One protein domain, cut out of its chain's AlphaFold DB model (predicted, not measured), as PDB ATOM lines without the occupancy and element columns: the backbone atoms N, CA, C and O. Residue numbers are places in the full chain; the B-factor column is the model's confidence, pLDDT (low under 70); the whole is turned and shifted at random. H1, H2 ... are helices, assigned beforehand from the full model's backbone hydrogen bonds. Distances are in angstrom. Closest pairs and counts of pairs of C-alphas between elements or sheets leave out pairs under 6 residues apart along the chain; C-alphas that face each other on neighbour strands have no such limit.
ATOM      1  N   GLN A   6     216.221 303.721 208.188       85.69
ATOM      2  CA  GLN A   6     216.305 303.291 209.589       85.69
ATOM      3  C   GLN A   6     216.024 304.440 210.570       85.69
ATOM      4  O   GLN A   6     215.409 304.226 211.614       85.69
ATOM      5  N   GLY A   7     216.457 305.663 210.250       87.88
ATOM      6  CA  GLY A   7     216.183 306.852 211.055       87.88
ATOM      7  C   GLY A   7     214.690 307.172 211.131       87.88
ATOM      8  O   GLY A   7     214.180 307.391 212.228       87.88
ATOM      9  N   CYS A   8     213.985 307.120 209.996       87.69
ATOM     10  CA  CYS A   8     212.534 307.313 209.928       87.69
ATOM     11  C   CYS A   8     211.799 306.313 210.822       87.69
ATOM     12  O   CYS A   8     210.983 306.701 211.657       87.69
ATOM     13  N   TYR A   9     212.156 305.033 210.716       87.25
ATOM     14  CA  TYR A   9     211.488 303.983 211.475       87.25
ATOM     15  C   TYR A   9     211.716 304.101 212.987       87.25
ATOM     16  O   TYR A   9     210.781 303.982 213.778       87.25
ATOM     17  N   ARG A  10     212.955 304.396 213.405       88.12
ATOM     18  CA  ARG A  10     213.295 304.640 214.818       88.12
ATOM     19  C   ARG A  10     212.575 305.864 215.372       88.12
ATOM     20  O   ARG A  10     212.090 305.818 216.499       88.12
ATOM     21  N   ASN A  11     212.481 306.935 214.584       88.19
ATOM     22  CA  ASN A  11     211.761 308.136 214.985       88.19
ATOM     23  C   ASN A  11     210.253 307.875 215.105       88.19
ATOM     24  O   ASN A  11     209.642 308.257 216.095       88.19
ATOM     25  N   CYS A  12     209.667 307.158 214.143       88.12
ATOM     26  CA  CYS A  12     208.256 306.780 214.177       88.12
ATOM     27  C   CYS A  12     207.936 305.921 215.412       88.12
ATOM     28  O   CYS A  12     207.016 306.242 216.161       88.12
ATOM     29  N   PHE A  13     208.761 304.902 215.694       88.25
ATOM     30  CA  PHE A  13     208.656 304.106 216.920       88.25
ATOM     31  C   PHE A  13     208.695 304.997 218.168       88.25
ATOM     32  O   PHE A  13     207.833 304.875 219.035       88.25
ATOM     33  N   GLN A  14     209.656 305.924 218.246       89.12
ATOM     34  CA  GLN A  14     209.789 306.823 219.391       89.12
ATOM     35  C   GLN A  14     208.565 307.733 219.563       89.12
ATOM     36  O   GLN A  14     208.088 307.897 220.684       89.12
ATOM     37  N   HIS A  15     208.015 308.271 218.472       89.19
ATOM     38  CA  HIS A  15     206.787 309.067 218.502       89.19
ATOM     39  C   HIS A  15     205.588 308.259 219.013       89.19
ATOM     40  O   HIS A  15     204.885 308.721 219.908       89.19
ATOM     41  N   THR A  16     205.392 307.023 218.543       87.81
ATOM     42  CA  THR A  16     204.285 306.175 219.019       87.81
ATOM     43  C   THR A  16     204.425 305.806 220.498       87.81
ATOM     44  O   THR A  16     203.433 305.743 221.227       87.81
ATOM     45  N   VAL A  17     205.653 305.563 220.969       89.31
ATOM     46  CA  VAL A  17     205.918 305.281 222.389       89.31
ATOM     47  C   VAL A  17     205.604 306.509 223.249       89.31
ATOM     48  O   VAL A  17     204.955 306.363 224.285       89.31
ATOM     49  N   LEU A  18     205.982 307.710 222.800       90.19
ATOM     50  CA  LEU A  18     205.658 308.963 223.488       90.19
ATOM     51  C   LEU A  18     204.144 309.197 223.568       90.19
ATOM     52  O   LEU A  18     203.642 309.519 224.640       90.19
ATOM     53  N   GLU A  19     203.406 308.975 222.480       88.44
ATOM     54  CA  GLU A  19     201.946 309.135 222.455       88.44
ATOM     55  C   GLU A  19     201.223 308.130 223.362       88.44
ATOM     56  O   GLU A  19     200.241 308.472 224.019       88.44
ATOM     57  N   ARG A  20     201.701 306.880 223.415       87.81
ATOM     58  CA  ARG A  20     201.008 305.801 224.133       87.81
ATOM     59  C   ARG A  20     201.409 305.671 225.600       87.81
ATOM     60  O   ARG A  20     200.567 305.326 226.425       87.81
ATOM     61  N   CYS A  21     202.685 305.882 225.911       88.50
ATOM     62  CA  CYS A  21     203.244 305.688 227.249       88.50
ATOM     63  C   CYS A  21     203.643 307.001 227.941       88.50
ATOM     64  O   CYS A  21     203.912 306.971 229.138       88.50
ATOM     65  N   GLY A  22     203.692 308.135 227.228       89.94
ATOM     66  CA  GLY A  22     204.049 309.446 227.791       89.94
ATOM     67  C   GLY A  22     205.540 309.639 228.097       89.94
ATOM     68  O   GLY A  22     205.936 310.701 228.563       89.94
ATOM     69  N   CYS A  23     206.372 308.633 227.829       90.69
ATOM     70  CA  CYS A  23     207.820 308.652 228.021       90.69
ATOM     71  C   CYS A  23     208.500 308.070 226.781       90.69
ATOM     72  O   CYS A  23     207.873 307.305 226.053       90.69
ATOM     73  N   GLY A  24     209.753 308.430 226.503       90.94
ATOM     74  CA  GLY A  24     210.466 307.899 225.334       90.94
ATOM     75  C   GLY A  24     211.399 306.740 225.672       90.94
ATOM     76  O   GLY A  24     211.913 306.636 226.789       90.94
ATOM     77  N   ASP A  25     211.656 305.864 224.703       89.62
ATOM     78  CA  ASP A  25     212.600 304.765 224.878       89.62
ATOM     79  C   ASP A  25     214.038 305.312 225.028       89.62
ATOM     80  O   ASP A  25     214.475 306.079 224.166       89.62
ATOM     81  N   PRO A  26     214.801 304.919 226.070       88.56
ATOM     82  CA  PRO A  26     216.160 305.420 226.300       88.56
ATOM     83  C   PRO A  26     217.190 305.032 225.226       88.56
ATOM     84  O   PRO A  26     218.281 305.597 225.198       88.56
ATOM     85  N   ARG A  27     216.893 304.043 224.373       86.25
ATOM     86  CA  ARG A  27     217.792 303.579 223.301       86.25
ATOM     87  C   ARG A  27     217.803 304.522 222.101       86.25
ATOM     88  O   ARG A  27     218.702 304.427 221.267       86.25
ATOM     89  N   PHE A  28     216.805 305.397 221.998       88.06
ATOM     90  CA  PHE A  28     216.645 306.328 220.892       88.06
ATOM     91  C   PHE A  28     216.672 307.776 221.396       88.06
ATOM     92  O   PHE A  28     216.251 308.050 222.520       88.06
ATOM     93  N   PRO A  29     217.171 308.721 220.581       87.62
ATOM     94  CA  PRO A  29     217.142 310.131 220.943       87.62
ATOM     95  C   PRO A  29     215.698 310.629 221.090       87.62
ATOM     96  O   PRO A  29     214.788 310.167 220.402       87.62
ATOM     97  N   LEU A  30     215.496 311.585 221.995       89.31
ATOM     98  CA  LEU A  30     214.210 312.245 222.205       89.31
ATOM     99  C   LEU A  30     214.077 313.458 221.266       89.31
ATOM    100  O   LEU A  30     215.084 314.112 220.987       89.31
ATOM    101  N   PRO A  31     212.859 313.779 220.794       83.56
ATOM    102  CA  PRO A  31     212.641 314.870 219.843       83.56
ATOM    103  C   PRO A  31     212.815 316.269 220.461       83.56
ATOM    104  O   PRO A  31     213.222 317.194 219.764       83.56
ATOM    105  N   SER A  32     212.530 316.434 221.758       83.12
ATOM    106  CA  SER A  32     212.686 317.694 222.499       83.12
ATOM    107  C   SER A  32     213.056 317.412 223.958       83.12
ATOM    108  O   SER A  32     212.714 316.354 224.486       83.12
ATOM    109  N   GLY A  33     213.727 318.364 224.613       80.31
ATOM    110  CA  GLY A  33     214.119 318.278 226.027       80.31
ATOM    111  C   GLY A  33     212.954 318.359 227.021       80.31
ATOM    112  O   GLY A  33     213.163 318.174 228.214       80.31
ATOM    113  N   GLU A  34     211.738 318.626 226.539       84.12
ATOM    114  CA  GLU A  34     210.505 318.562 227.336       84.12
ATOM    115  C   GLU A  34     210.091 317.120 227.650       84.12
ATOM    116  O   GLU A  34     209.467 316.855 228.678       84.12
ATOM    117  N   TYR A  35     210.456 316.177 226.778       87.06
ATOM    118  CA  TYR A  35     210.179 314.763 226.978       87.06
ATOM    119  C   TYR A  35     211.301 314.118 227.782       87.06
ATOM    120  O   TYR A  35     212.480 314.395 227.567       87.06
ATOM    121  N   HIS A  36     210.936 313.210 228.683       90.56
ATOM    122  CA  HIS A  36     211.899 312.451 229.467       90.56
ATOM    123  C   HIS A  36     211.983 310.995 228.985       90.56
ATOM    124  O   HIS A  36     211.001 310.428 228.487       90.56
ATOM    125  N   PRO A  37     213.151 310.350 229.143       91.88
ATOM    126  CA  PRO A  37     213.266 308.920 228.908       91.88
ATOM    127  C   PRO A  37     212.465 308.144 229.964       91.88
ATOM    128  O   PRO A  37     212.349 308.579 231.115       91.88
ATOM    129  N   CYS A  38     211.924 306.984 229.586       89.88
ATOM    130  CA  CYS A  38     211.193 306.111 230.501       89.88
ATOM    131  C   CYS A  38     212.100 305.653 231.651       89.88
ATOM    132  O   CYS A  38     213.195 305.119 231.441       89.88
ATOM    133  N   ASN A  39     211.634 305.828 232.883       90.12
ATOM    134  CA  ASN A  39     212.380 305.487 234.078       90.12
ATOM    135  C   ASN A  39     212.207 304.003 234.424       90.12
ATOM    136  O   ASN A  39     211.106 303.524 234.688       90.12
ATOM    137  N   VAL A  40     213.321 303.277 234.524       87.06
ATOM    138  CA  VAL A  40     213.333 301.845 234.875       87.06
ATOM    139  C   VAL A  40     212.736 301.580 236.265       87.06
ATOM    140  O   VAL A  40     212.184 300.506 236.505       87.06
ATOM    141  N   LYS A  41     212.815 302.557 237.180       88.81
ATOM    142  CA  LYS A  41     212.260 302.452 238.537       88.81
ATOM    143  C   LYS A  41     210.734 302.566 238.564       88.81
ATOM    144  O   LYS A  41     210.115 302.051 239.492       88.81
ATOM    145  N   ASN A  42     210.124 303.214 237.570       90.88
ATOM    146  CA  ASN A  42     208.674 303.350 237.503       90.88
ATOM    147  C   ASN A  42     208.058 302.090 236.873       90.88
ATOM    148  O   ASN A  42     208.262 301.783 235.698       90.88
ATOM    149  N   ALA A  43     207.284 301.342 237.664       91.19
ATOM    150  CA  ALA A  43     206.678 300.090 237.216       91.19
ATOM    151  C   ALA A  43     205.678 300.286 236.063       91.19
ATOM    152  O   ALA A  43     205.559 299.400 235.215       91.19
ATOM    153  N   THR A  44     204.987 301.429 236.017       90.19
ATOM    154  CA  THR A  44     203.958 301.727 235.007       90.19
ATOM    155  C   THR A  44     204.577 301.990 233.634       90.19
ATOM    156  O   THR A  44     204.266 301.273 232.683       90.19
ATOM    157  N   GLU A  45     205.536 302.915 233.555       89.25
ATOM    158  CA  GLU A  45     206.311 303.226 232.344       89.25
ATOM    159  C   GLU A  45     207.037 301.988 231.805       89.25
ATOM    160  O   GLU A  45     206.923 301.651 230.626       89.25
ATOM    161  N   ARG A  46     207.709 301.237 232.690       89.94
ATOM    162  CA  ARG A  46     208.409 299.999 232.319       89.94
ATOM    163  C   ARG A  46     207.458 298.953 231.744       89.94
ATOM    164  O   ARG A  46     207.799 298.274 230.774       89.94
ATOM    165  N   SER A  47     206.287 298.780 232.356       91.44
ATOM    166  CA  SER A  47     205.296 297.812 231.883       91.44
ATOM    167  C   SER A  47     204.694 298.243 230.546       91.44
ATOM    168  O   SER A  47     204.554 297.401 229.661       91.44
ATOM    169  N   CYS A  48     204.415 299.541 230.367       90.81
ATOM    170  CA  CYS A  48     203.892 300.099 229.120       90.81
ATOM    171  C   CYS A  48     204.870 299.891 227.960       90.81
ATOM    172  O   CYS A  48     204.502 299.271 226.960       90.81
ATOM    173  N   LEU A  49     206.134 300.299 228.134       90.06
ATOM    174  CA  LEU A  49     207.171 300.142 227.115       90.06
ATOM    175  C   LEU A  49     207.373 298.669 226.741       90.06
ATOM    176  O   LEU A  49     207.457 298.331 225.559       90.06
ATOM    177  N   ARG A  50     207.409 297.771 227.736       89.19
ATOM    178  CA  ARG A  50     207.569 296.329 227.509       89.19
ATOM    179  C   ARG A  50     206.379 295.728 226.766       89.19
ATOM    180  O   ARG A  50     206.591 295.015 225.790       89.19
ATOM    181  N   ASN A  51     205.150 296.017 227.200       90.00
ATOM    182  CA  ASN A  51     203.947 295.517 226.534       90.00
ATOM    183  C   ASN A  51     203.864 296.031 225.101       90.00
ATOM    184  O   ASN A  51     203.568 295.248 224.203       90.00
ATOM    185  N   PHE A  52     204.148 297.317 224.886       87.25
ATOM    186  CA  PHE A  52     204.148 297.912 223.559       87.25
ATOM    187  C   PHE A  52     205.188 297.252 222.653       87.25
ATOM    188  O   PHE A  52     204.828 296.747 221.596       87.25
ATOM    189  N   THR A  53     206.439 297.153 223.114       85.50
ATOM    190  CA  THR A  53     207.534 296.513 222.364       85.50
ATOM    191  C   THR A  53     207.216 295.051 222.034       85.50
ATOM    192  O   THR A  53     207.547 294.581 220.951       85.50
ATOM    193  N   GLN A  54     206.557 294.324 222.941       85.44
ATOM    194  CA  GLN A  54     206.155 292.936 222.716       85.44
ATOM    195  C   GLN A  54     205.007 292.817 221.702       85.44
ATOM    196  O   GLN A  54     205.053 291.943 220.842       85.44
ATOM    197  N   HIS A  55     203.999 293.692 221.773       82.12
ATOM    198  CA  HIS A  55     202.867 293.685 220.838       82.12
ATOM    199  C   HIS A  55     203.261 294.154 219.437       82.12
ATOM    200  O   HIS A  55     202.740 293.639 218.456       82.12
ATOM    201  N   SER A  56     204.176 295.118 219.334       75.00
ATOM    202  CA  SER A  56     204.626 295.666 218.053       75.00
ATOM    203  C   SER A  56     205.685 294.802 217.357       75.00
ATOM    204  O   SER A  56     206.191 295.203 216.316       75.00
ATOM    205  N   GLY A  57     206.090 293.664 217.942       73.00
ATOM    206  CA  GLY A  57     207.208 292.855 217.438       73.00
ATOM    207  C   GLY A  57     208.557 293.592 217.475       73.00
ATOM    208  O   GLY A  57     209.474 293.276 216.716       73.00
TER     209      GLY A  57
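AT A GLANCE: This is residues 6 to 57 of the 165 residues of an uncharacterized protein of Brugia timori (UniProt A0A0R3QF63). Two helices meet at an angle, the last part of H1, residues 17 to 21, packing on H2, and a wide loop without a named element, residues 22 to 42, joins them. The printed part has 52 residues with two named helices, H1 then H2, and no named strand; the class is all helix. It is compact, with a radius of gyration of the C-alphas of 10.3 A, and spans 28 by 27 by 17 A.

IN THESE COORDINATES: H1, residues 6 to 21, begins at C-alpha 6 (216.305, 303.291, 209.589) and is 22.1 A long from first to last C-alpha. H2, residues 43 to 55, is 18.0 A long and ends at C-alpha 55 (202.867, 293.685, 220.838).

HOW THE PARTS SIT: H1 touches H2 with residues 17 to 21 alone; the closest C-alphas, those of Cys 21 and Cys 48, are 5.9 A apart. Their lines stand at a steep tilt of 48 degrees, and they run opposite ways. In H1 and H2 every O i to N i+4 pair is within hydrogen-bond range.

THE WHOLE: The two C-alphas farthest apart, those of Gln 6 and Ala 43, are 29.4 A apart. The printed part has no cut, and the link from H1 to H2, 21 residues, is long. Mean pLDDT of the printed part is 87.7, and no printed residue is under 70.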